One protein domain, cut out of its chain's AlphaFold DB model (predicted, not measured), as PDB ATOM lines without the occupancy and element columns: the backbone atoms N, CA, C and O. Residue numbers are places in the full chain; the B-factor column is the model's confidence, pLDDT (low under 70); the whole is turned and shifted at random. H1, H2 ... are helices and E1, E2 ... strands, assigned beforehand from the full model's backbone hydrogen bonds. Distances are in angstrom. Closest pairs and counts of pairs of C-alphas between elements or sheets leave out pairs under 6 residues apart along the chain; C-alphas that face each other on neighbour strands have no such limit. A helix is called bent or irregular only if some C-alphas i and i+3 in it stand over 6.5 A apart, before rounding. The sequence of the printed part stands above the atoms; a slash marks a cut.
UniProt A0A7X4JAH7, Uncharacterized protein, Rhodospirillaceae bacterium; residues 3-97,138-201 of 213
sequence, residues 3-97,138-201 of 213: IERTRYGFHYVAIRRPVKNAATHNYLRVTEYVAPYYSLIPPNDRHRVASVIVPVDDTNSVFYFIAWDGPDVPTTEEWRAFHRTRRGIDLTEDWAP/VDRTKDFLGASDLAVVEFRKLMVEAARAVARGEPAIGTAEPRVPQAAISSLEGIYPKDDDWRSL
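AT A GLANCE: This is residues 3 to 97 and 138 to 201 of the 213 residues of an uncharacterized protein of Rhodospirillaceae bacterium (UniProt A0A7X4JAH7). A twisted wall of seven strands has one long helix, H2, lying over E2 near one of its sides, while the short helix H1 grazes the wall at the opposite edge, beside E6. After H2 a long link, residues 168 to 187, passes the turn between E1 and E2 and leads into E7, which joins the wall beside E3; the short helix H3 then grazes it. The printed part has 159 residues, with the order E1 E2 E3 E4 E5 E6 H1 H2 E7 H3. The branched sheet is antiparallel in each neighbour pair, and the class is mixed, helices and strands. The whole is only just compact, close to loose, with a radius of gyration of the C-alphas of 18.2 A and spans of 53 by 45 by 38 A.

HOW THE PARTS SIT: E1, residues 3 to 6, E2, residues 9 to 16, E3, residues 25 to 34, E4, residues 38 to 41, E5, residues 48 to 55, and E6, residues 61 to 68, form a meander, each strand the antiparallel neighbour of the one before. Within hydrogen-bond range are N 4 and O 11 of E1 and E2 at 3.0 A, N 14 and O 29 of E2 and E3 at 2.9 A, N 34 and O 38 of E3 and E4 at 2.9 A, N 39 and O 51 of E4 and E5 at 2.9 A, and N 52 and O 64 of E5 and E6 at 2.9 A. H1, residues 76 to 83, only grazes the sheet; the closest C-alphas of H1 and E6 are those of Trp 79 and Ala 67, 7.8 A apart. H2, residues 147 to 167, is on the sheet at a height over the sheet of 9.5 A, over E2 and only just over E1, with 3 C-alphas falling on E1. It runs along the strands, at 2 degrees to E2 on the local plane, and the closest C-alphas of H2 and E2 are those of Ala 151 and Tyr 12, 6.8 A apart. E7, residues 188 to 193, lies beside residues 25 to 30 of E3, on the same side as E4; N 28 and O 190 are 2.8 A apart, within hydrogen-bond range. H3, residues 198 to 201, only grazes the sheet, and H1, H2 and H3 are apart from each other. Every O i to N i+4 pair is within hydrogen-bond range in H1 and 15 of 17 are in H2, while H3 is too short for such a pair.

IN THESE COORDINATES: E1 begins at C-alpha 3, (-31.239, 0.178, -83.607). From first to last C-alpha E2 measures 23.4 A, E3 27.9 A, E5 23.0 A, E6 22.0 A and H2 31.5 A. H2 is irregular: C-alphas 148 and 151 are 7.7 A apart. It ends at C-alpha 167, (-27.677, 25.870, -85.363), and H3 ends at C-alpha 201, (-27.262, -5.796, -72.038).

THE WHOLE: The C-alphas of Ala 23 and Glu 93, the two farthest apart, are 53.7 A from each other. Residues 98 to 137 are not printed, and C-alphas 97 and 138 stand 19.4 A apart across the cut; residues 138 to 144 stand free. Of the links that are printed whole, the one from H2 to E7 is long, with 20 residues. The mean pLDDT of the printed part is 94.1, and no printed residue is under 70.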
ATOM      1  N   ILE A   3     -31.862  -1.078 -84.033       95.38
ATOM      2  CA  ILE A   3     -31.239   0.178 -83.607       95.38
ATOM      3  C   ILE A   3     -32.075   0.812 -82.498       95.38
ATOM      4  O   ILE A   3     -33.302   0.708 -82.523       95.38
ATOM      5  N   GLU A   4     -31.415   1.490 -81.565       95.62
ATOM      6  CA  GLU A   4     -32.038   2.374 -80.583       95.62
ATOM      7  C   GLU A   4     -31.209   3.659 -80.431       95.62
ATOM      8  O   GLU A   4     -29.982   3.621 -80.329       95.62
ATOM      9  N   ARG A   5     -31.888   4.816 -80.450       95.44
ATOM     10  CA  ARG A   5     -31.269   6.115 -80.156       95.44
ATOM     11  C   ARG A   5     -31.035   6.249 -78.659       95.44
ATOM     12  O   ARG A   5     -31.895   5.897 -77.857       95.44
ATOM     13  N   THR A   6     -29.917   6.855 -78.292       94.81
ATOM     14  CA  THR A   6     -29.534   7.107 -76.902       94.81
ATOM     15  C   THR A   6     -29.289   8.601 -76.686       94.81
ATOM     16  O   THR A   6     -29.263   9.397 -77.623       94.81
ATOM     17  N   ARG A   7     -29.067   9.015 -75.433       93.81
ATOM     18  CA  ARG A   7     -28.723  10.415 -75.110       93.81
ATOM     19  C   ARG A   7     -27.365  10.854 -75.674       93.81
ATOM     20  O   ARG A   7     -27.121  12.052 -75.793       93.81
ATOM     21  N   TYR A   8     -26.491   9.900 -75.987       95.56
ATOM     22  CA  TYR A   8     -25.130  10.133 -76.471       95.56
ATOM     23  C   TYR A   8     -24.948   9.810 -77.957       95.56
ATOM     24  O   TYR A   8     -23.866  10.030 -78.491       95.56
ATOM     25  N   GLY A   9     -25.978   9.301 -78.631       96.44
ATOM     26  CA  GLY A   9     -25.902   8.897 -80.025       96.44
ATOM     27  C   GLY A   9     -26.925   7.814 -80.326       96.44
ATOM     28  O   GLY A   9     -28.133   8.043 -80.252       96.44
ATOM     29  N   PHE A  10     -26.445   6.628 -80.669       96.50
ATOM     30  CA  PHE A  10     -27.280   5.445 -80.829       96.50
ATOM     31  C   PHE A  10     -26.424   4.191 -80.714       96.50
ATOM     32  O   PHE A  10     -25.199   4.240 -80.833       96.50
ATOM     33  N   HIS A  11     -27.089   3.056 -80.584       95.88
ATOM     34  CA  HIS A  11     -26.447   1.766 -80.736       95.88
ATOM     35  C   HIS A  11     -27.251   0.849 -81.630       95.88
ATOM     36  O   HIS A  11     -28.455   1.030 -81.837       95.88
ATOM     37  N   TYR A  12     -26.571  -0.125 -82.212       95.38
ATOM     38  CA  TYR A  12     -27.220  -1.083 -83.083       95.38
ATOM     39  C   TYR A  12     -26.662  -2.474 -82.885       95.38
ATOM     40  O   TYR A  12     -25.482  -2.658 -82.591       95.38
ATOM     41  N   VAL A  13     -27.524  -3.459 -83.116       95.31
ATOM     42  CA  VAL A  13     -27.188  -4.870 -82.990       95.31
ATOM     43  C   VAL A  13     -27.263  -5.585 -84.335       95.31
ATOM     44  O   VAL A  13     -28.270  -5.549 -85.060       95.31
ATOM     45  N   ALA A  14     -26.193  -6.307 -84.657       94.00
ATOM     46  CA  ALA A  14     -26.245  -7.390 -85.623       94.00
ATOM     47  C   ALA A  14     -26.617  -8.684 -84.888       94.00
ATOM     48  O   ALA A  14     -25.841  -9.199 -84.085       94.00
ATOM     49  N   ILE A  15     -27.814  -9.200 -85.173       93.75
ATOM     50  CA  ILE A  15     -28.327 -10.462 -84.630       93.75
ATOM     51  C   ILE A  15     -28.029 -11.555 -85.650       93.75
ATOM     52  O   ILE A  15     -28.496 -11.488 -86.789       93.75
ATOM     53  N   ARG A  16     -27.224 -12.540 -85.260       93.12
ATOM     54  CA  ARG A  16     -26.761 -13.633 -86.117       93.12
ATOM     55  C   ARG A  16     -27.137 -14.981 -85.513       93.12
ATOM     56  O   ARG A  16     -27.308 -15.117 -84.304       93.12
ATOM     57  N   ARG A  17     -27.230 -16.000 -86.366       94.25
ATOM     58  CA  ARG A  17     -27.442 -17.385 -85.939       94.25
ATOM     59  C   ARG A  17     -26.116 -17.962 -85.407       94.25
ATOM     60  O   ARG A  17     -25.161 -17.998 -86.181       94.25
ATOM     61  N   PRO A  18     -26.032 -18.402 -84.137       93.06
ATOM     62  CA  PRO A  18     -24.826 -19.043 -83.613       93.06
ATOM     63  C   PRO A  18     -24.669 -20.470 -84.162       93.06
ATOM     64  O   PRO A  18     -25.629 -21.070 -84.647       93.06
ATOM     65  N   VAL A  19     -23.455 -21.023 -84.064       90.88
ATOM     66  CA  VAL A  19     -23.154 -22.407 -84.488       90.88
ATOM     67  C   VAL A  19     -23.800 -23.427 -83.541       90.88
ATOM     68  O   VAL A  19     -24.413 -24.390 -83.994       90.88
ATOM     69  N   LYS A  20     -23.711 -23.191 -82.225       87.38
ATOM     70  CA  LYS A  20     -24.341 -24.007 -81.174       87.38
ATOM     71  C   LYS A  20     -25.630 -23.344 -80.675       87.38
ATOM     72  O   LYS A  20     -25.737 -22.122 -80.678       87.38
ATOM     73  N   ASN A  21     -26.606 -24.145 -80.241       90.56
ATOM     74  CA  ASN A  21     -27.859 -23.686 -79.613       90.56
ATOM     75  C   ASN A  21     -28.684 -22.670 -80.432       90.56
ATOM     76  O   ASN A  21     -29.448 -21.883 -79.880       90.56
ATOM     77  N   ALA A  22     -28.597 -22.714 -81.765       93.25
ATOM     78  CA  ALA A  22     -29.264 -21.768 -82.669       93.25
ATOM     79  C   ALA A  22     -30.799 -21.696 -82.541       93.25
ATOM     80  O   ALA A  22     -31.421 -20.729 -82.987       93.25
ATOM     81  N   ALA A  23     -31.430 -22.733 -81.982       94.31
ATOM     82  CA  ALA A  23     -32.866 -22.739 -81.724       94.31
ATOM     83  C   ALA A  23     -33.241 -21.766 -80.596       94.31
ATOM     84  O   ALA A  23     -34.242 -21.067 -80.724       94.31
ATOM     85  N   THR A  24     -32.405 -21.664 -79.562       95.50
ATOM     86  CA  THR A  24     -32.691 -20.941 -78.313       95.50
ATOM     87  C   THR A  24     -31.838 -19.693 -78.113       95.50
ATOM     88  O   THR A  24     -32.191 -18.867 -77.283       95.50
ATOM     89  N   HIS A  25     -30.754 -19.522 -78.877       96.12
ATOM     90  CA  HIS A  25     -29.813 -18.414 -78.716       96.12
ATOM     91  C   HIS A  25     -29.573 -17.634 -80.014       96.12
ATOM     92  O   HIS A  25     -29.702 -18.163 -81.122       96.12
ATOM     93  N   ASN A  26     -29.164 -16.379 -79.845       95.38
ATOM     94  CA  ASN A  26     -28.643 -15.492 -80.874       95.38
ATOM     95  C   ASN A  26     -27.182 -15.147 -80.575       95.38
ATOM     96  O   ASN A  26     -26.796 -14.995 -79.422       95.38
ATOM     97  N   TYR A  27     -26.385 -14.958 -81.622       94.75
ATOM     98  CA  TYR A  27     -25.095 -14.283 -81.523       94.75
ATOM     99  C   TYR A  27     -25.311 -12.790 -81.777       94.75
ATOM    100  O   TYR A  27     -25.750 -12.398 -82.862       94.75
ATOM    101  N   LEU A  28     -25.056 -11.975 -80.760       94.56
ATOM    102  CA  LEU A  28     -25.279 -10.536 -80.762       94.56
ATOM    103  C   LEU A  28     -23.948  -9.805 -80.879       94.56
ATOM    104  O   LEU A  28     -22.980 -10.151 -80.206       94.56
ATOM    105  N   ARG A  29     -23.926  -8.772 -81.719       94.56
ATOM    106  CA  ARG A  29     -22.822  -7.816 -81.835       94.56
ATOM    107  C   ARG A  29     -23.393  -6.413 -81.757       94.56
ATOM    108  O   ARG A  29     -24.040  -5.990 -82.718       94.56
ATOM    109  N   VAL A  30     -23.190  -5.724 -80.637       95.31
ATOM    110  CA  VAL A  30     -23.669  -4.353 -80.423       95.31
ATOM    111  C   VAL A  30     -22.526  -3.378 -80.610       95.31
ATOM    112  O   VAL A  30     -21.486  -3.482 -79.961       95.31
ATOM    113  N   THR A  31     -22.735  -2.442 -81.525       95.56
ATOM    114  CA  THR A  31     -21.829  -1.322 -81.783       95.56
ATOM    115  C   THR A  31     -22.444  -0.063 -81.196       95.56
ATOM    116  O   THR A  31     -23.638   0.178 -81.376       95.56
ATOM    117  N   GLU A  32     -21.618   0.736 -80.534       96.56
ATOM    118  CA  GLU A  32     -22.018   1.996 -79.912       96.56
ATOM    119  C   GLU A  32     -21.478   3.157 -80.748       96.56
ATOM    120  O   GLU A  32     -20.264   3.270 -80.938       96.56
ATOM    121  N   TYR A  33     -22.358   4.029 -81.237       97.44
ATOM    122  CA  TYR A  33     -21.956   5.321 -81.779       97.44
ATOM    123  C   TYR A  33     -22.132   6.385 -80.698       97.44
ATOM    124  O   TYR A  33     -23.252   6.696 -80.281       97.44
ATOM    125  N   VAL A  34     -21.013   6.962 -80.263       96.94
ATOM    126  CA  VAL A  34     -20.993   8.072 -79.310       96.94
ATOM    127  C   VAL A  34     -20.649   9.333 -80.088       96.94
ATOM    128  O   VAL A  34     -19.550   9.491 -80.627       96.94
ATOM    129  N   ALA A  35     -21.624  10.229 -80.185       96.69
ATOM    130  CA  ALA A  35     -21.483  11.465 -80.923       96.69
ATOM    131  C   ALA A  35     -20.371  12.349 -80.320       96.69
ATOM    132  O   ALA A  35     -20.183  12.362 -79.100       96.69
ATOM    133  N   PRO A  36     -19.642  13.104 -81.159       94.75
ATOM    134  CA  PRO A  36     -19.856  13.240 -82.603       94.75
ATOM    135  C   PRO A  36     -19.070  12.246 -83.471       94.75
ATOM    136  O   PRO A  36     -19.295  12.201 -84.678       94.75
ATOM    137  N   TYR A  37     -18.134  11.475 -82.915       95.56
ATOM    138  CA  TYR A  37     -17.105  10.841 -83.750       95.56
ATOM    139  C   TYR A  37     -16.512   9.530 -83.216       95.56
ATOM    140  O   TYR A  37     -15.512   9.062 -83.757       95.56
ATOM    141  N   TYR A  38     -17.099   8.916 -82.188       96.88
ATOM    142  CA  TYR A  38     -16.633   7.626 -81.673       96.88
ATOM    143  C   TYR A  38     -17.525   6.487 -82.166       96.88
ATOM    144  O   TYR A  38     -18.750   6.561 -82.089       96.88
ATOM    145  N   SER A  39     -16.899   5.393 -82.585       96.44
ATOM    146  CA  SER A  39     -17.547   4.102 -82.793       96.44
ATOM    147  C   SER A  39     -16.851   3.064 -81.922       96.44
ATOM    148  O   SER A  39     -15.722   2.670 -82.229       96.44
ATOM    149  N   LEU A  40     -17.510   2.609 -80.852       96.69
ATOM    150  CA  LEU A  40     -17.029   1.480 -80.055       96.69
ATOM    151  C   LEU A  40     -17.458   0.198 -80.759       96.69
ATOM    152  O   LEU A  40     -18.647  -0.097 -80.905       96.69
ATOM    153  N   ILE A  41     -16.473  -0.549 -81.234       94.31
ATOM    154  CA  ILE A  41     -16.687  -1.751 -82.034       94.31
ATOM    155  C   ILE A  41     -16.866  -2.927 -81.069       94.31
ATOM    156  O   ILE A  41     -16.210  -2.943 -80.022       94.31
ATOM    157  N   PRO A  42     -17.747  -3.900 -81.371       92.44
ATOM    158  CA  PRO A  42     -17.875  -5.119 -80.582       92.44
ATOM    159  C   PRO A  42     -16.487  -5.712 -80.280       92.44
ATOM    160  O   PRO A  42     -15.706  -5.887 -81.222       92.44
ATOM    161  N   PRO A  43     -16.151  -5.948 -79.000       86.88
ATOM    162  CA  PRO A  43     -14.815  -6.380 -78.612       86.88
ATOM    163  C   PRO A  43     -14.526  -7.793 -79.121       86.88
ATOM    164  O   PRO A  43     -15.445  -8.552 -79.424       86.88
ATOM    165  N   ASN A  44     -13.243  -8.145 -79.186       85.62
ATOM    166  CA  ASN A  44     -12.811  -9.532 -79.343       85.62
ATOM    167  C   ASN A  44     -12.374 -10.104 -77.978       85.62
ATOM    168  O   ASN A  44     -12.529  -9.462 -76.939       85.62
ATOM    169  N   ASP A  45     -11.839 -11.321 -77.972       86.00
ATOM    170  CA  ASP A  45     -11.350 -12.013 -76.774       86.00
ATOM    171  C   ASP A  45     -10.010 -11.474 -76.231       86.00
ATOM    172  O   ASP A  45      -9.562 -11.909 -75.170       86.00
ATOM    173  N   ARG A  46      -9.378 -10.520 -76.925       88.31
ATOM    174  CA  ARG A  46      -8.043  -9.986 -76.608       88.31
ATOM    175  C   ARG A  46      -8.067  -8.585 -76.031       88.31
ATOM    176  O   ARG A  46      -7.361  -8.317 -75.063       88.31
ATOM    177  N   HIS A  47      -8.847  -7.697 -76.643       92.00
ATOM    178  CA  HIS A  47      -8.912  -6.283 -76.298       92.00
ATOM    179  C   HIS A  47     -10.194  -5.626 -76.837       92.00
ATOM    180  O   HIS A  47     -10.823  -6.080 -77.801       92.00
ATOM    181  N   ARG A  48     -10.551  -4.472 -76.280       93.56
ATOM    182  CA  ARG A  48     -11.577  -3.578 -76.837       93.56
ATOM    183  C   ARG A  48     -10.983  -2.688 -77.921       93.56
ATOM    184  O   ARG A  48      -9.795  -2.380 -77.879       93.56
ATOM    185  N   VAL A  49     -11.807  -2.275 -78.890       94.88
ATOM    186  CA  VAL A  49     -11.382  -1.357 -79.959       94.88
ATOM    187  C   VAL A  49     -12.410  -0.278 -80.277       94.88
ATOM    188  O   VAL A  49     -13.622  -0.485 -80.179       94.88
ATOM    189  N   ALA A  50     -11.913   0.885 -80.690       95.75
ATOM    190  CA  ALA A  50     -12.723   2.023 -81.096       95.75
ATOM    191  C   ALA A  50     -12.082   2.741 -82.276       95.75
ATOM    192  O   ALA A  50     -10.866   2.930 -82.327       95.75
ATOM    193  N   SER A  51     -12.940   3.182 -83.189       95.56
ATOM    194  CA  SER A  51     -12.596   4.168 -84.208       95.56
ATOM    195  C   SER A  51     -13.016   5.550 -83.730       95.56
ATOM    196  O   SER A  51     -14.149   5.725 -83.280       95.56
ATOM    197  N   VAL A  52     -12.113   6.522 -83.838       97.00
ATOM    198  CA  VAL A  52     -12.369   7.929 -83.515       97.00
ATOM    199  C   VAL A  52     -12.003   8.766 -84.734       97.00
ATOM    200  O   VAL A  52     -10.842   8.790 -85.135       97.00
ATOM    201  N   ILE A  53     -12.991   9.414 -85.350       95.75
ATOM    202  CA  ILE A  53     -12.829  10.126 -86.629       95.75
ATOM    203  C   ILE A  53     -13.060  11.616 -86.391       95.75
ATOM    204  O   ILE A  53     -14.173  12.118 -86.524       95.75
ATOM    205  N   VAL A  54     -12.011  12.314 -85.966       96.31
ATOM    206  CA  VAL A  54     -12.105  13.717 -85.553       96.31
ATOM    207  C   VAL A  54     -12.097  14.612 -86.796       96.31
ATOM    208  O   VAL A  54     -11.113  14.577 -87.537       96.31
ATOM    209  N   PRO A  55     -13.141  15.426 -87.037       94.69
ATOM    210  CA  PRO A  55     -13.132  16.392 -88.132       94.69
ATOM    211  C   PRO A  55     -12.059  17.458 -87.884       94.69
ATOM    212  O   PRO A  55     -11.961  17.982 -86.774       94.69
ATOM    213  N   VAL A  56     -11.271  17.782 -88.910       95.50
ATOM    214  CA  VAL A  56     -10.300  18.892 -88.877       95.50
ATOM    215  C   VAL A  56     -10.872  20.102 -89.603       95.50
ATOM    216  O   VAL A  56     -10.863  21.211 -89.075       95.50
ATOM    217  N   ASP A  57     -11.398  19.859 -90.800       95.75
ATOM    218  CA  ASP A  57     -12.075  20.823 -91.659       95.75
ATOM    219  C   ASP A  57     -13.155  20.101 -92.489       95.75
ATOM    220  O   ASP A  57     -13.441  18.924 -92.259       95.75
ATOM    221  N   ASP A  58     -13.757  20.799 -93.453       95.06
ATOM    222  CA  ASP A  58     -14.843  20.277 -94.297       95.06
ATOM    223  C   ASP A  58     -14.440  19.072 -95.169       95.06
ATOM    224  O   ASP A  58     -15.302  18.367 -95.695       95.06
ATOM    225  N   THR A  59     -13.140  18.849 -95.356       95.12
ATOM    226  CA  THR A  59     -12.578  17.869 -96.294       95.12
ATOM    227  C   THR A  59     -11.593  16.890 -95.660       95.12
ATOM    228  O   THR A  59     -11.237  15.901 -96.299       95.12
ATOM    229  N   ASN A  60     -11.178  17.120 -94.409       93.44
ATOM    230  CA  ASN A  60     -10.168  16.323 -93.720       93.44
ATOM    231  C   ASN A  60     -10.632  15.854 -92.341       93.44
ATOM    232  O   ASN A  60     -11.291  16.563 -91.580       93.44
ATOM    233  N   SER A  61     -10.229  14.638 -91.984       95.00
ATOM    234  CA  SER A  61     -10.431  14.065 -90.654       95.00
ATOM    235  C   SER A  61      -9.171  13.352 -90.188       95.00
ATOM    236  O   SER A  61      -8.461  12.748 -90.993       95.00
ATOM    237  N   VAL A  62      -8.918  13.369 -88.882       95.06
ATOM    238  CA  VAL A  62      -7.912  12.499 -88.270       95.06
ATOM    239  C   VAL A  62      -8.590  11.220 -87.812       95.06
ATOM    240  O   VAL A  62      -9.539  11.245 -87.027       95.06
ATOM    241  N   PHE A  63      -8.077  10.093 -88.293       94.12
ATOM    242  CA  PHE A  63      -8.514   8.773 -87.877       94.12
ATOM    243  C   PHE A  63      -7.596   8.236 -86.778       94.12
ATOM    244  O   PHE A  63      -6.406   8.012 -87.000       94.12
ATOM    245  N   TYR A  64      -8.164   7.996 -85.601       94.69
ATOM    246  CA  TYR A  64      -7.520   7.227 -84.547       94.69
ATOM    247  C   TYR A  64      -8.186   5.871 -84.424       94.69
ATOM    248  O   TYR A  64      -9.413   5.759 -84.368       94.69
ATOM    249  N   PHE A  65      -7.352   4.848 -84.288       94.38
ATOM    250  CA  PHE A  65      -7.803   3.519 -83.947       94.38
ATOM    251  C   PHE A  65      -7.161   3.095 -82.640       94.38
ATOM    252  O   PHE A  65      -5.936   3.070 -82.517       94.38
ATOM    253  N   ILE A  66      -7.994   2.823 -81.646       95.44
ATOM    254  CA  ILE A  66      -7.570   2.671 -80.256       95.44
ATOM    255  C   ILE A  66      -7.892   1.250 -79.824       95.44
ATOM    256  O   ILE A  66      -9.038   0.831 -79.960       95.44
ATOM    257  N   ALA A  67      -6.895   0.547 -79.287       95.56
ATOM    258  CA  ALA A  67      -7.076  -0.692 -78.543       95.56
ATOM    259  C   ALA A  67      -6.820  -0.434 -77.053       95.56
ATOM    260  O   ALA A  67      -5.870   0.265 -76.698       95.56
ATOM    261  N   TRP A  68      -7.675  -0.965 -76.185       94.50
ATOM    262  CA  TRP A  68      -7.528  -0.874 -74.729       94.50
ATOM    263  C   TRP A  68      -8.218  -2.061 -74.058       94.50
ATOM    264  O   TRP A  68      -9.015  -2.723 -74.709       94.50
ATOM    265  N   ASP A  69      -7.943  -2.278 -72.768       91.56
ATOM    266  CA  ASP A  69      -8.631  -3.235 -71.880       91.56
ATOM    267  C   ASP A  69      -8.792  -4.668 -72.429       91.56
ATOM    268  O   ASP A  69      -9.594  -4.943 -73.321       91.56
ATOM    269  N   GLY A  70      -8.051  -5.609 -71.848       90.00
ATOM    270  CA  GLY A  70      -8.126  -7.029 -72.171       90.00
ATOM    271  C   GLY A  70      -6.836  -7.776 -71.822       90.00
ATOM    272  O   GLY A  70      -5.866  -7.152 -71.380       90.00
ATOM    273  N   PRO A  71      -6.813  -9.111 -71.967       92.94
ATOM    274  CA  PRO A  71      -5.642  -9.923 -71.632       92.94
ATOM    275  C   PRO A  71      -4.452  -9.725 -72.583       92.94
ATOM    276  O   PRO A  71      -3.333 -10.058 -72.205       92.94
ATOM    277  N   ASP A  72      -4.683  -9.211 -73.794       94.31
ATOM    278  CA  ASP A  72      -3.670  -9.091 -74.849       94.31
ATOM    279  C   ASP A  72      -3.852  -7.768 -75.613       94.31
ATOM    280  O   ASP A  72      -4.299  -7.728 -76.760       94.31
ATOM    281  N   VAL A  73      -3.583  -6.650 -74.927       96.44
ATOM    282  CA  VAL A  73      -3.620  -5.307 -75.524       96.44
ATOM    283  C   VAL A  73      -2.269  -5.019 -76.195       96.44
ATOM    284  O   VAL A  73      -1.250  -5.024 -75.501       96.44
ATOM    285  N   PRO A  74      -2.230  -4.725 -77.508       96.00
ATOM    286  CA  PRO A  74      -0.985  -4.458 -78.216       96.00
ATOM    287  C   PRO A  74      -0.349  -3.153 -77.742       96.00
ATOM    288  O   PRO A  74      -1.035  -2.192 -77.374       96.00
ATOM    289  N   THR A  75       0.977  -3.077 -77.821       97.25
ATOM    290  CA  THR A  75       1.677  -1.804 -77.636       97.25
ATOM    291  C   THR A  75       1.285  -0.812 -78.733       97.25
ATOM    292  O   THR A  75       0.836  -1.179 -79.821       97.25
ATOM    293  N   THR A  76       1.498   0.484 -78.485       96.25
ATOM    294  CA  THR A  76       1.229   1.521 -79.495       96.25
ATOM    295  C   THR A  76       1.996   1.283 -80.797       96.25
ATOM    296  O   THR A  76       1.457   1.554 -81.868       96.25
ATOM    297  N   GLU A  77       3.229   0.776 -80.727       97.19
ATOM    298  CA  GLU A  77       4.041   0.523 -81.922       97.19
ATOM    299  C   GLU A  77       3.520  -0.675 -82.721       97.19
ATOM    300  O   GLU A  77       3.318  -0.559 -83.928       97.19
ATOM    301  N   GLU A  78       3.209  -1.792 -82.059       96.81
ATOM    302  CA  GLU A  78       2.601  -2.961 -82.713       96.81
ATOM    303  C   GLU A  78       1.264  -2.598 -83.362       96.81
ATOM    304  O   GLU A  78       0.996  -2.973 -84.506       96.81
ATOM    305  N   TRP A  79       0.444  -1.808 -82.664       95.75
ATOM    306  CA  TRP A  79      -0.847  -1.370 -83.178       95.75
ATOM    307  C   TRP A  79      -0.703  -0.463 -84.398       95.75
ATOM    308  O   TRP A  79      -1.423  -0.646 -85.381       95.75
ATOM    309  N   ARG A  80       0.252   0.474 -84.384       95.69
ATOM    310  CA  ARG A  80       0.551   1.321 -85.548       95.69
ATOM    311  C   ARG A  80       1.096   0.516 -86.719       95.69
ATOM    312  O   ARG A  80       0.686   0.756 -87.851       95.69
ATOM    313  N   ALA A  81       1.980  -0.444 -86.463       96.12
ATOM    314  CA  ALA A  81       2.525  -1.311 -87.500       96.12
ATOM    315  C   ALA A  81       1.423  -2.144 -88.173       96.12
ATOM    316  O   ALA A  81       1.344  -2.172 -89.401       96.12
ATOM    317  N   PHE A  82       0.530  -2.756 -87.388       94.50
ATOM    318  CA  PHE A  82      -0.619  -3.493 -87.919       94.50
ATOM    319  C   PHE A  82      -1.545  -2.584 -88.741       94.50
ATOM    320  O   PHE A  82      -1.968  -2.958 -89.836       94.50
ATOM    321  N   HIS A  83      -1.818  -1.371 -88.245       94.62
ATOM    322  CA  HIS A  83      -2.709  -0.414 -88.906       94.62
ATOM    323  C   HIS A  83      -2.092   0.345 -90.070       94.62
ATOM    324  O   HIS A  83      -2.807   1.094 -90.729       94.62
ATOM    325  N   ARG A  84      -0.799   0.144 -90.346       94.81
ATOM    326  CA  ARG A  84      -0.053   0.924 -91.341       94.81
ATOM    327  C   ARG A  84      -0.138   2.428 -91.051       94.81
ATOM    328  O   ARG A  84      -0.371   3.239 -91.940       94.81
ATOM    329  N   THR A  85       0.055   2.799 -89.784       94.81
ATOM    330  CA  THR A  85      -0.022   4.188 -89.299       94.81
ATOM    331  C   THR A  85       1.267   4.679 -88.632       94.81
ATOM    332  O   THR A  85       1.250   5.644 -87.862       94.81
ATOM    333  N   ARG A  86       2.424   4.058 -88.914       95.69
ATOM    334  CA  ARG A  86       3.717   4.583 -88.446       95.69
ATOM    335  C   ARG A  86       4.112   5.802 -89.279       95.69
ATOM    336  O   ARG A  86       4.271   5.716 -90.497       95.69
ATOM    337  N   ARG A  87       4.283   6.940 -88.606       96.06
ATOM    338  CA  ARG A  87       4.711   8.213 -89.202       96.06
ATOM    339  C   ARG A  87       6.053   8.065 -89.923       96.06
ATOM    340  O   ARG A  87       6.950   7.403 -89.410       96.06
ATOM    341  N   GLY A  88       6.176   8.655 -91.109       96.56
ATOM    342  CA  GLY A  88       7.384   8.597 -91.942       96.56
ATOM    343  C   GLY A  88       7.602   7.252 -92.653       96.56
ATOM    344  O   GLY A  88       8.241   7.215 -93.704       96.56
ATOM    345  N   ILE A  89       7.019   6.159 -92.149       95.38
ATOM    346  CA  ILE A  89       7.118   4.815 -92.729       95.38
ATOM    347  C   ILE A  89       5.875   4.526 -93.571       95.38
ATOM    348  O   ILE A  89       5.931   4.594 -94.798       95.38
ATOM    349  N   ASP A  90       4.744   4.257 -92.921       95.31
ATOM    350  CA  ASP A  90       3.486   3.920 -93.591       95.31
ATOM    351  C   ASP A  90       2.705   5.186 -93.989       95.31
ATOM    352  O   ASP A  90       2.061   5.230 -95.037       95.31
ATOM    353  N   LEU A  91       2.821   6.238 -93.174       95.88
ATOM    354  CA  LEU A  91       2.281   7.572 -93.429       95.88
ATOM    355  C   LEU A  91       3.406   8.537 -93.806       95.88
ATOM    356  O   LEU A  91       4.592   8.268 -93.586       95.88
ATOM    357  N   THR A  92       3.042   9.687 -94.353       96.19
ATOM    358  CA  THR A  92       3.967  10.807 -94.537       96.19
ATOM    359  C   THR A  92       4.355  11.443 -93.191       96.19
ATOM    360  O   THR A  92       3.835  11.088 -92.127       96.19
ATOM    361  N   GLU A  93       5.302  12.384 -93.209       95.25
ATOM    362  CA  GLU A  93       5.739  13.103 -92.000       95.25
ATOM    363  C   GLU A  93       4.644  13.986 -91.384       95.25
ATOM    364  O   GLU A  93       4.678  14.274 -90.187       95.25
ATOM    365  N   ASP A  94       3.663  14.387 -92.182       93.38
ATOM    366  CA  ASP A  94       2.464  15.136 -91.808       93.38
ATOM    367  C   ASP A  94       1.250  14.231 -91.529       93.38
ATOM    368  O   ASP A  94       0.137  14.728 -91.403       93.38
ATOM    369  N   TRP A  95       1.464  12.918 -91.360       92.12
ATOM    370  CA  TRP A  95       0.433  11.915 -91.036       92.12
ATOM    371  C   TRP A  95      -0.589  11.629 -92.148       92.12
ATOM    372  O   TRP A  95      -1.598  10.971 -91.892       92.12
ATOM    373  N   ALA A  96      -0.324  12.046 -93.385       93.56
ATOM    374  CA  ALA A  96      -1.182  11.732 -94.516       93.56
ATOM    375  C   ALA A  96      -0.974  10.280 -95.004       93.56
ATOM    376  O   ALA A  96       0.152   9.758 -94.984       93.56
ATOM    377  N   PRO A  97      -2.038   9.605 -95.481       93.88
ATOM    378  CA  PRO A  97      -1.914   8.312 -96.142       93.88
ATOM    379  C   PRO A  97      -1.063   8.408 -97.411       93.88
ATOM    380  O   PRO A  97      -1.232   9.313 -98.225       93.88
ATOM    381  N   VAL A 138     -19.317  13.834-100.632       92.44
ATOM    382  CA  VAL A 138     -20.039  12.882-101.485       92.44
ATOM    383  C   VAL A 138     -21.450  13.382-101.782       92.44
ATOM    384  O   VAL A 138     -22.200  13.709-100.862       92.44
ATOM    385  N   ASP A 139     -21.849  13.361-103.055       94.00
ATOM    386  CA  ASP A 139     -23.235  13.606-103.469       94.00
ATOM    387  C   ASP A 139     -24.137  12.422-103.084       94.00
ATOM    388  O   ASP A 139     -24.284  11.443-103.820       94.00
ATOM    389  N   ARG A 140     -24.764  12.530-101.910       92.00
ATOM    390  CA  ARG A 140     -25.627  11.486-101.340       92.00
ATOM    391  C   ARG A 140     -26.997  11.369-102.012       92.00
ATOM    392  O   ARG A 140     -27.743  10.459-101.664       92.00
ATOM    393  N   THR A 141     -27.347  12.239-102.968       92.44
ATOM    394  CA  THR A 141     -28.625  12.127-103.708       92.44
ATOM    395  C   THR A 141     -28.668  10.910-104.634       92.44
ATOM    396  O   THR A 141     -29.741  10.502-105.072       92.44
ATOM    397  N   LYS A 142     -27.501  10.311-104.895       92.56
ATOM    398  CA  LYS A 142     -27.309   9.150-105.769       92.56
ATOM    399  C   LYS A 142     -27.122   7.835-105.007       92.56
ATOM    400  O   LYS A 142     -26.874   6.808-105.635       92.56
ATOM    401  N   ASP A 143     -27.203   7.852-103.676       92.62
ATOM    402  CA  ASP A 143     -27.010   6.649-102.866       92.62
ATOM    403  C   ASP A 143     -28.188   5.672-103.047       92.62
ATOM    404  O   ASP A 143     -29.348   6.023-102.825       92.62
ATOM    405  N   PHE A 144     -27.878   4.414-103.370       93.94
ATOM    406  CA  PHE A 144     -28.831   3.301-103.379       93.94
ATOM    407  C   PHE A 144     -28.565   2.407-102.168       93.94
ATOM    408  O   PHE A 144     -27.677   1.559-102.197       93.94
ATOM    409  N   LEU A 145     -29.313   2.633-101.088       94.12
ATOM    410  CA  LEU A 145     -29.104   1.948 -99.812       94.12
ATOM    411  C   LEU A 145     -29.848   0.609 -99.759       94.12
ATOM    412  O   LEU A 145     -31.016   0.512-100.142       94.12
ATOM    413  N   GLY A 146     -29.168  -0.418 -99.257       92.56
ATOM    414  CA  GLY A 146     -29.711  -1.752 -99.039       92.56
ATOM    415  C   GLY A 146     -30.233  -1.964 -97.617       92.56
ATOM    416  O   GLY A 146     -30.069  -1.139 -96.719       92.56
ATOM    417  N   ALA A 147     -30.829  -3.135 -97.375       88.69
ATOM    418  CA  ALA A 147     -31.368  -3.497 -96.060       88.69
ATOM    419  C   ALA A 147     -30.306  -3.530 -94.938       88.69
ATOM    420  O   ALA A 147     -30.641  -3.396 -93.760       88.69
ATOM    421  N   SER A 148     -29.028  -3.710 -95.285       88.56
ATOM    422  CA  SER A 148     -27.903  -3.682 -94.344       88.56
ATOM    423  C   SER A 148     -27.517  -2.276 -93.880       88.56
ATOM    424  O   SER A 148     -26.873  -2.157 -92.841       88.56
ATOM    425  N   ASP A 149     -27.936  -1.226 -94.588       94.00
ATOM    426  CA  ASP A 149     -27.472   0.151 -94.361       94.00
ATOM    427  C   ASP A 149     -28.299   0.905 -93.312       94.00
ATOM    428  O   ASP A 149     -28.196   2.123 -93.180       94.00
ATOM    429  N   LEU A 150     -29.120   0.198 -92.532       93.88
ATOM    430  CA  LEU A 150     -30.019   0.815 -91.558       93.88
ATOM    431  C   LEU A 150     -29.263   1.696 -90.544       93.88
ATOM    432  O   LEU A 150     -29.707   2.803 -90.250       93.88
ATOM    433  N   ALA A 151     -28.099   1.245 -90.061       94.38
ATOM    434  CA  ALA A 151     -27.259   2.027 -89.147       94.38
ATOM    435  C   ALA A 151     -26.672   3.282 -89.809       94.38
ATOM    436  O   ALA A 151     -26.575   4.328 -89.171       94.38
ATOM    437  N   VAL A 152     -26.347   3.207 -91.102       94.62
ATOM    438  CA  VAL A 152     -25.866   4.355 -91.884       94.62
ATOM    439  C   VAL A 152     -26.982   5.383 -92.064       94.62
ATOM    440  O   VAL A 152     -26.752   6.580 -91.894       94.62
ATOM    441  N   VAL A 153     -28.199   4.929 -92.377       95.06
ATOM    442  CA  VAL A 153     -29.382   5.797 -92.466       95.06
ATOM    443  C   VAL A 153     -29.629   6.503 -91.138       95.06
ATOM    444  O   VAL A 153     -29.855   7.714 -91.126       95.06
ATOM    445  N   GLU A 154     -29.568   5.764 -90.031       96.06
ATOM    446  CA  GLU A 154     -29.831   6.322 -88.709       96.06
ATOM    447  C   GLU A 154     -28.775   7.347 -88.296       96.06
ATOM    448  O   GLU A 154     -29.124   8.466 -87.924       96.06
ATOM    449  N   PHE A 155     -27.491   7.018 -88.466       96.38
ATOM    450  CA  PHE A 155     -26.386   7.947 -88.237       96.38
ATOM    451  C   PHE A 155     -26.585   9.262 -89.005       96.38
ATOM    452  O   PHE A 155     -26.495  10.345 -88.426       96.38
ATOM    453  N   ARG A 156     -26.913   9.185 -90.302       95.19
ATOM    454  CA  ARG A 156     -27.107  10.376 -91.145       95.19
ATOM    455  C   ARG A 156     -28.274  11.234 -90.665       95.19
ATOM    456  O   ARG A 156     -28.133  12.452 -90.589       95.19
ATOM    457  N   LYS A 157     -29.414  10.618 -90.336       95.50
ATOM    458  CA  LYS A 157     -30.582  11.332 -89.801       95.50
ATOM    459  C   LYS A 157     -30.239  12.035 -88.493       95.50
ATOM    460  O   LYS A 157     -30.431  13.244 -88.391       95.50
ATOM    461  N   LEU A 158     -29.666  11.294 -87.544       97.25
ATOM    462  CA  LEU A 158     -29.276  11.802 -86.233       97.25
ATOM    463  C   LEU A 158     -28.327  13.002 -86.343       97.25
ATOM    464  O   LEU A 158     -28.565  14.032 -85.720       97.25
ATOM    465  N   MET A 159     -27.274  12.896 -87.158       96.25
ATOM    466  CA  MET A 159     -26.270  13.957 -87.272       96.25
ATOM    467  C   MET A 159     -26.792  15.203 -87.994       96.25
ATOM    468  O   MET A 159     -26.469  16.318 -87.585       96.25
ATOM    469  N   VAL A 160     -27.650  15.050 -89.009       96.06
ATOM    470  CA  VAL A 160     -28.309  16.196 -89.665       96.06
ATOM    471  C   VAL A 160     -29.289  16.887 -88.715       96.06
ATOM    472  O   VAL A 160     -29.326  18.117 -88.655       96.06
ATOM    473  N   GLU A 161     -30.081  16.119 -87.964       97.31
ATOM    474  CA  GLU A 161     -30.986  16.655 -86.942       97.31
ATOM    475  C   GLU A 161     -30.207  17.418 -85.864       97.31
ATOM    476  O   GLU A 161     -30.561  18.556 -85.548       97.31
ATOM    477  N   ALA A 162     -29.108  16.843 -85.370       97.12
ATOM    478  CA  ALA A 162     -28.257  17.456 -84.357       97.12
ATOM    479  C   ALA A 162     -27.569  18.734 -84.845       97.12
ATOM    480  O   ALA A 162     -27.594  19.740 -84.142       97.12
ATOM    481  N   ALA A 163     -27.019  18.744 -86.063       96.56
ATOM    482  CA  ALA A 163     -26.420  19.948 -86.639       96.56
ATOM    483  C   ALA A 163     -27.448  21.088 -86.757       96.56
ATOM    484  O   ALA A 163     -27.164  22.232 -86.405       96.56
ATOM    485  N   ARG A 164     -28.679  20.771 -87.186       98.31
ATOM    486  CA  ARG A 164     -29.783  21.744 -87.248       98.31
ATOM    487  C   ARG A 164     -30.213  22.230 -85.864       98.31
ATOM    488  O   ARG A 164     -30.565  23.396 -85.736       98.31
ATOM    489  N   ALA A 165     -30.232  21.353 -84.862       97.69
ATOM    490  CA  ALA A 165     -30.555  21.704 -83.480       97.69
ATOM    491  C   ALA A 165     -29.514  22.672 -82.901       97.69
ATOM    492  O   ALA A 165     -29.871  23.757 -82.441       97.69
ATOM    493  N   VAL A 166     -28.228  22.348 -83.044       97.69
ATOM    494  CA  VAL A 166     -27.124  23.222 -82.622       97.69
ATOM    495  C   VAL A 166     -27.183  24.577 -83.330       97.69
ATOM    496  O   VAL A 166     -27.030  25.609 -82.681       97.69
ATOM    497  N   ALA A 167     -27.500  24.614 -84.628       98.12
ATOM    498  CA  ALA A 167     -27.677  25.870 -85.363       98.12
ATOM    499  C   ALA A 167     -28.834  26.745 -84.832       98.12
ATOM    500  O   ALA A 167     -28.818  27.958 -85.021       98.12
ATOM    501  N   ARG A 168     -29.827  26.151 -84.153       98.31
ATOM    502  CA  ARG A 168     -30.905  26.871 -83.448       98.31
ATOM    503  C   ARG A 168     -30.551  27.246 -82.001       98.31
ATOM    504  O   ARG A 168     -31.391  27.813 -81.311       98.31
ATOM    505  N   GLY A 169     -29.339  26.940 -81.538       98.06
ATOM    506  CA  GLY A 169     -28.900  27.166 -80.158       98.06
ATOM    507  C   GLY A 169     -29.282  26.052 -79.178       98.06
ATOM    508  O   GLY A 169     -29.165  26.245 -77.970       98.06
ATOM    509  N   GLU A 170     -29.742  24.895 -79.664       97.88
ATOM    510  CA  GLU A 170     -30.008  23.729 -78.814       97.88
ATOM    511  C   GLU A 170     -28.697  22.994 -78.449       97.88
ATOM    512  O   GLU A 170     -27.699  23.103 -79.170       97.88
ATOM    513  N   PRO A 171     -28.662  22.222 -77.344       96.62
ATOM    514  CA  PRO A 171     -27.472  21.472 -76.951       96.62
ATOM    515  C   PRO A 171     -27.047  20.425 -77.991       96.62
ATOM    516  O   PRO A 171     -27.880  19.751 -78.598       96.62
ATOM    517  N   ALA A 172     -25.737  20.211 -78.130       96.50
ATOM    518  CA  ALA A 172     -25.202  19.099 -78.912       96.50
ATOM    519  C   ALA A 172     -25.513  17.743 -78.247       96.50
ATOM    520  O   ALA A 172     -25.697  17.662 -77.025       96.50
ATOM    521  N   ILE A 173     -25.525  16.662 -79.037       96.56
ATOM    522  CA  ILE A 173     -25.745  15.294 -78.536       96.56
ATOM    523  C   ILE A 173     -24.788  15.005 -77.365       96.56
ATOM    524  O   ILE A 173     -23.603  15.326 -77.427       96.56
ATOM    525  N   GLY A 174     -25.307  14.415 -76.285       94.25
ATOM    526  CA  GLY A 174     -24.521  14.058 -75.100       94.25
ATOM    527  C   GLY A 174     -24.152  15.216 -74.164       94.25
ATOM    528  O   GLY A 174     -23.519  14.971 -73.140       94.25
ATOM    529  N   THR A 175     -24.544  16.463 -74.463       94.56
ATOM    530  CA  THR A 175     -24.186  17.637 -73.636       94.56
ATOM    531  C   THR A 175     -25.301  18.122 -72.700       94.56
ATOM    532  O   THR A 175     -25.029  18.879 -71.766       94.56
ATOM    533  N   ALA A 176     -26.542  17.676 -72.896       93.38
ATOM    534  CA  ALA A 176     -27.664  17.998 -72.013       93.38
ATOM    535  C   ALA A 176     -27.746  17.039 -70.812       93.38
ATOM    536  O   ALA A 176     -27.433  15.855 -70.934       93.38
ATOM    537  N   GLU A 177     -28.208  17.538 -69.661       93.19
ATOM    538  CA  GLU A 177     -28.427  16.714 -68.466       93.19
ATOM    539  C   GLU A 177     -29.755  15.924 -68.516       93.19
ATOM    540  O   GLU A 177     -30.736  16.389 -69.107       93.19
ATOM    541  N   PRO A 178     -29.839  14.744 -67.866       91.81
ATOM    542  CA  PRO A 178     -28.727  13.971 -67.308       91.81
ATOM    543  C   PRO A 178     -27.821  13.381 -68.400       91.81
ATOM    544  O   PRO A 178     -28.317  12.799 -69.374       91.81
ATOM    545  N   ARG A 179     -26.502  13.503 -68.217       90.31
ATOM    546  CA  ARG A 179     -25.495  12.908 -69.110       90.31
ATOM    547  C   ARG A 179     -25.198  11.452 -68.756       90.31
ATOM    548  O   ARG A 179     -25.184  11.070 -67.589       90.31
ATOM    549  N   VAL A 180     -24.892  10.652 -69.777       91.25
ATOM    550  CA  VAL A 180     -24.328   9.305 -69.599       91.25
ATOM    551  C   VAL A 180     -22.803   9.439 -69.551       91.25
ATOM    552  O   VAL A 180     -22.226   9.941 -70.520       91.25
ATOM    553  N   PRO A 181     -22.126   9.024 -68.464       91.31
ATOM    554  CA  PRO A 181     -20.669   9.020 -68.423       91.31
ATOM    555  C   PRO A 181     -20.111   8.150 -69.550       91.31
ATOM    556  O   PRO A 181     -20.480   6.984 -69.657       91.31
ATOM    557  N   GLN A 182     -19.199   8.683 -70.369       89.94
ATOM    558  CA  GLN A 182     -18.648   7.924 -71.503       89.94
ATOM    559  C   GLN A 182     -17.974   6.617 -71.066       89.94
ATOM    560  O   GLN A 182     -18.099   5.610 -71.750       89.94
ATOM    561  N   ALA A 183     -17.338   6.605 -69.890       89.44
ATOM    562  CA  ALA A 183     -16.725   5.409 -69.310       89.44
ATOM    563  C   ALA A 183     -17.729   4.285 -68.969       89.44
ATOM    564  O   ALA A 183     -17.314   3.153 -68.747       89.44
ATOM    565  N   ALA A 184     -19.032   4.587 -68.911       89.88
ATOM    566  CA  ALA A 184     -20.092   3.605 -68.693       89.88
ATOM    567  C   ALA A 184     -20.690   3.062 -70.004       89.88
ATOM    568  O   ALA A 184     -21.537   2.174 -69.960       89.88
ATOM    569  N   ILE A 185     -20.283   3.590 -71.164       91.88
ATOM    570  CA  ILE A 185     -20.757   3.140 -72.475       91.88
ATOM    571  C   ILE A 185     -19.820   2.043 -72.974       91.88
ATOM    572  O   ILE A 185     -18.604   2.234 -73.031       91.88
ATOM    573  N   SER A 186     -20.371   0.893 -73.357       90.50
ATOM    574  CA  SER A 186     -19.567  -0.221 -73.857       90.50
ATOM    575  C   SER A 186     -20.272  -0.995 -74.963       90.50
ATOM    576  O   SER A 186     -21.462  -1.288 -74.874       90.50
ATOM    577  N   SER A 187     -19.514  -1.337 -76.004       93.44
ATOM    578  CA  SER A 187     -19.926  -2.311 -77.011       93.44
ATOM    579  C   SER A 187     -19.889  -3.727 -76.432       93.44
ATOM    580  O   SER A 187     -19.156  -4.009 -75.476       93.44
ATOM    581  N   LEU A 188     -20.656  -4.636 -77.037       91.31
ATOM    582  CA  LEU A 188     -20.729  -6.029 -76.594       91.31
ATOM    583  C   LEU A 188     -20.762  -7.011 -77.760       91.31
ATOM    584  O   LEU A 188     -21.253  -6.719 -78.853       91.31
ATOM    585  N   GLU A 189     -20.261  -8.206 -77.492       92.25
ATOM    586  CA  GLU A 189     -20.351  -9.357 -78.372       92.25
ATOM    587  C   GLU A 189     -20.580 -10.616 -77.531       92.25
ATOM    588  O   GLU A 189     -19.957 -10.780 -76.484       92.25
ATOM    589  N   GLY A 190     -21.468 -11.510 -77.971       91.75
ATOM    590  CA  GLY A 190     -21.693 -12.766 -77.258       91.75
ATOM    591  C   GLY A 190     -22.895 -13.566 -77.744       91.75
ATOM    592  O   GLY A 190     -23.646 -13.135 -78.621       91.75
ATOM    593  N   ILE A 191     -23.062 -14.762 -77.179       93.06
ATOM    594  CA  ILE A 191     -24.214 -15.635 -77.424       93.06
ATOM    595  C   ILE A 191     -25.189 -15.480 -76.259       93.06
ATOM    596  O   ILE A 191     -24.832 -15.754 -75.118       93.06
ATOM    597  N   TYR A 192     -26.421 -15.082 -76.563       93.88
ATOM    598  CA  TYR A 192     -27.464 -14.793 -75.580       93.88
ATOM    599  C   TYR A 192     -28.748 -15.554 -75.922       93.88
ATOM    600  O   TYR A 192     -29.000 -15.796 -77.110       93.88
ATOM    601  N   PRO A 193     -29.560 -15.952 -74.928       95.25
ATOM    602  CA  PRO A 193     -30.920 -16.424 -75.156       95.25
ATOM    603  C   PRO A 193     -31.705 -15.492 -76.084       95.25
ATOM    604  O   PRO A 193     -31.526 -14.277 -76.076       95.25
ATOM    605  N   LYS A 194     -32.586 -16.054 -76.915       94.06
ATOM    606  CA  LYS A 194     -33.392 -15.268 -77.865       94.06
ATOM    607  C   LYS A 194     -34.365 -14.298 -77.199       94.06
ATOM    608  O   LYS A 194     -34.741 -13.323 -77.844       94.06
ATOM    609  N   ASP A 195     -34.747 -14.586 -75.960       93.69
ATOM    610  CA  ASP A 195     -35.697 -13.790 -75.186       93.69
ATOM    611  C   ASP A 195     -35.019 -12.617 -74.451       93.69
ATOM    612  O   ASP A 195     -35.714 -11.753 -73.917       93.69
ATOM    613  N   ASP A 196     -33.679 -12.548 -74.453       92.44
ATOM    614  CA  ASP A 196     -32.939 -11.426 -73.872       92.44
ATOM    615  C   ASP A 196     -33.102 -10.169 -74.744       92.44
ATOM    616  O   ASP A 196     -32.792 -10.165 -75.943       92.44
ATOM    617  N   ASP A 197     -33.531  -9.060 -74.132       91.50
ATOM    618  CA  ASP A 197     -33.525  -7.760 -74.802       91.50
ATOM    619  C   ASP A 197     -32.113  -7.179 -74.805       91.50
ATOM    620  O   ASP A 197     -31.598  -6.715 -73.783       91.50
ATOM    621  N   TRP A 198     -31.503  -7.153 -75.989       91.50
ATOM    622  CA  TRP A 198     -30.152  -6.645 -76.203       91.50
ATOM    623  C   TRP A 198     -29.939  -5.207 -75.711       91.50
ATOM    624  O   TRP A 198     -28.818  -4.861 -75.343       91.50
ATOM    625  N   ARG A 199     -30.999  -4.390 -75.653       90.19
ATOM    626  CA  ARG A 199     -30.953  -3.001 -75.158       90.19
ATOM    627  C   ARG A 199     -30.591  -2.921 -73.679       90.19
ATOM    628  O   ARG A 199     -29.970  -1.965 -73.230       90.19
ATOM    629  N   SER A 200     -30.950  -3.952 -72.917       85.75
ATOM    630  CA  SER A 200     -30.649  -4.035 -71.486       85.75
ATOM    631  C   SER A 200     -29.236  -4.560 -71.194       85.75
ATOM    632  O   SER A 200     -28.737  -4.402 -70.078       85.75
ATOM    633  N   LEU A 201     -28.564  -5.143 -72.198       79.69
ATOM    634  CA  LEU A 201     -27.262  -5.796 -72.038       79.69
ATOM    635  C   LEU A 201     -26.084  -4.812 -72.030       79.69
ATOM    636  O   LEU A 201     -25.059  -5.116 -71.430       79.69
TER     637      LEU A 201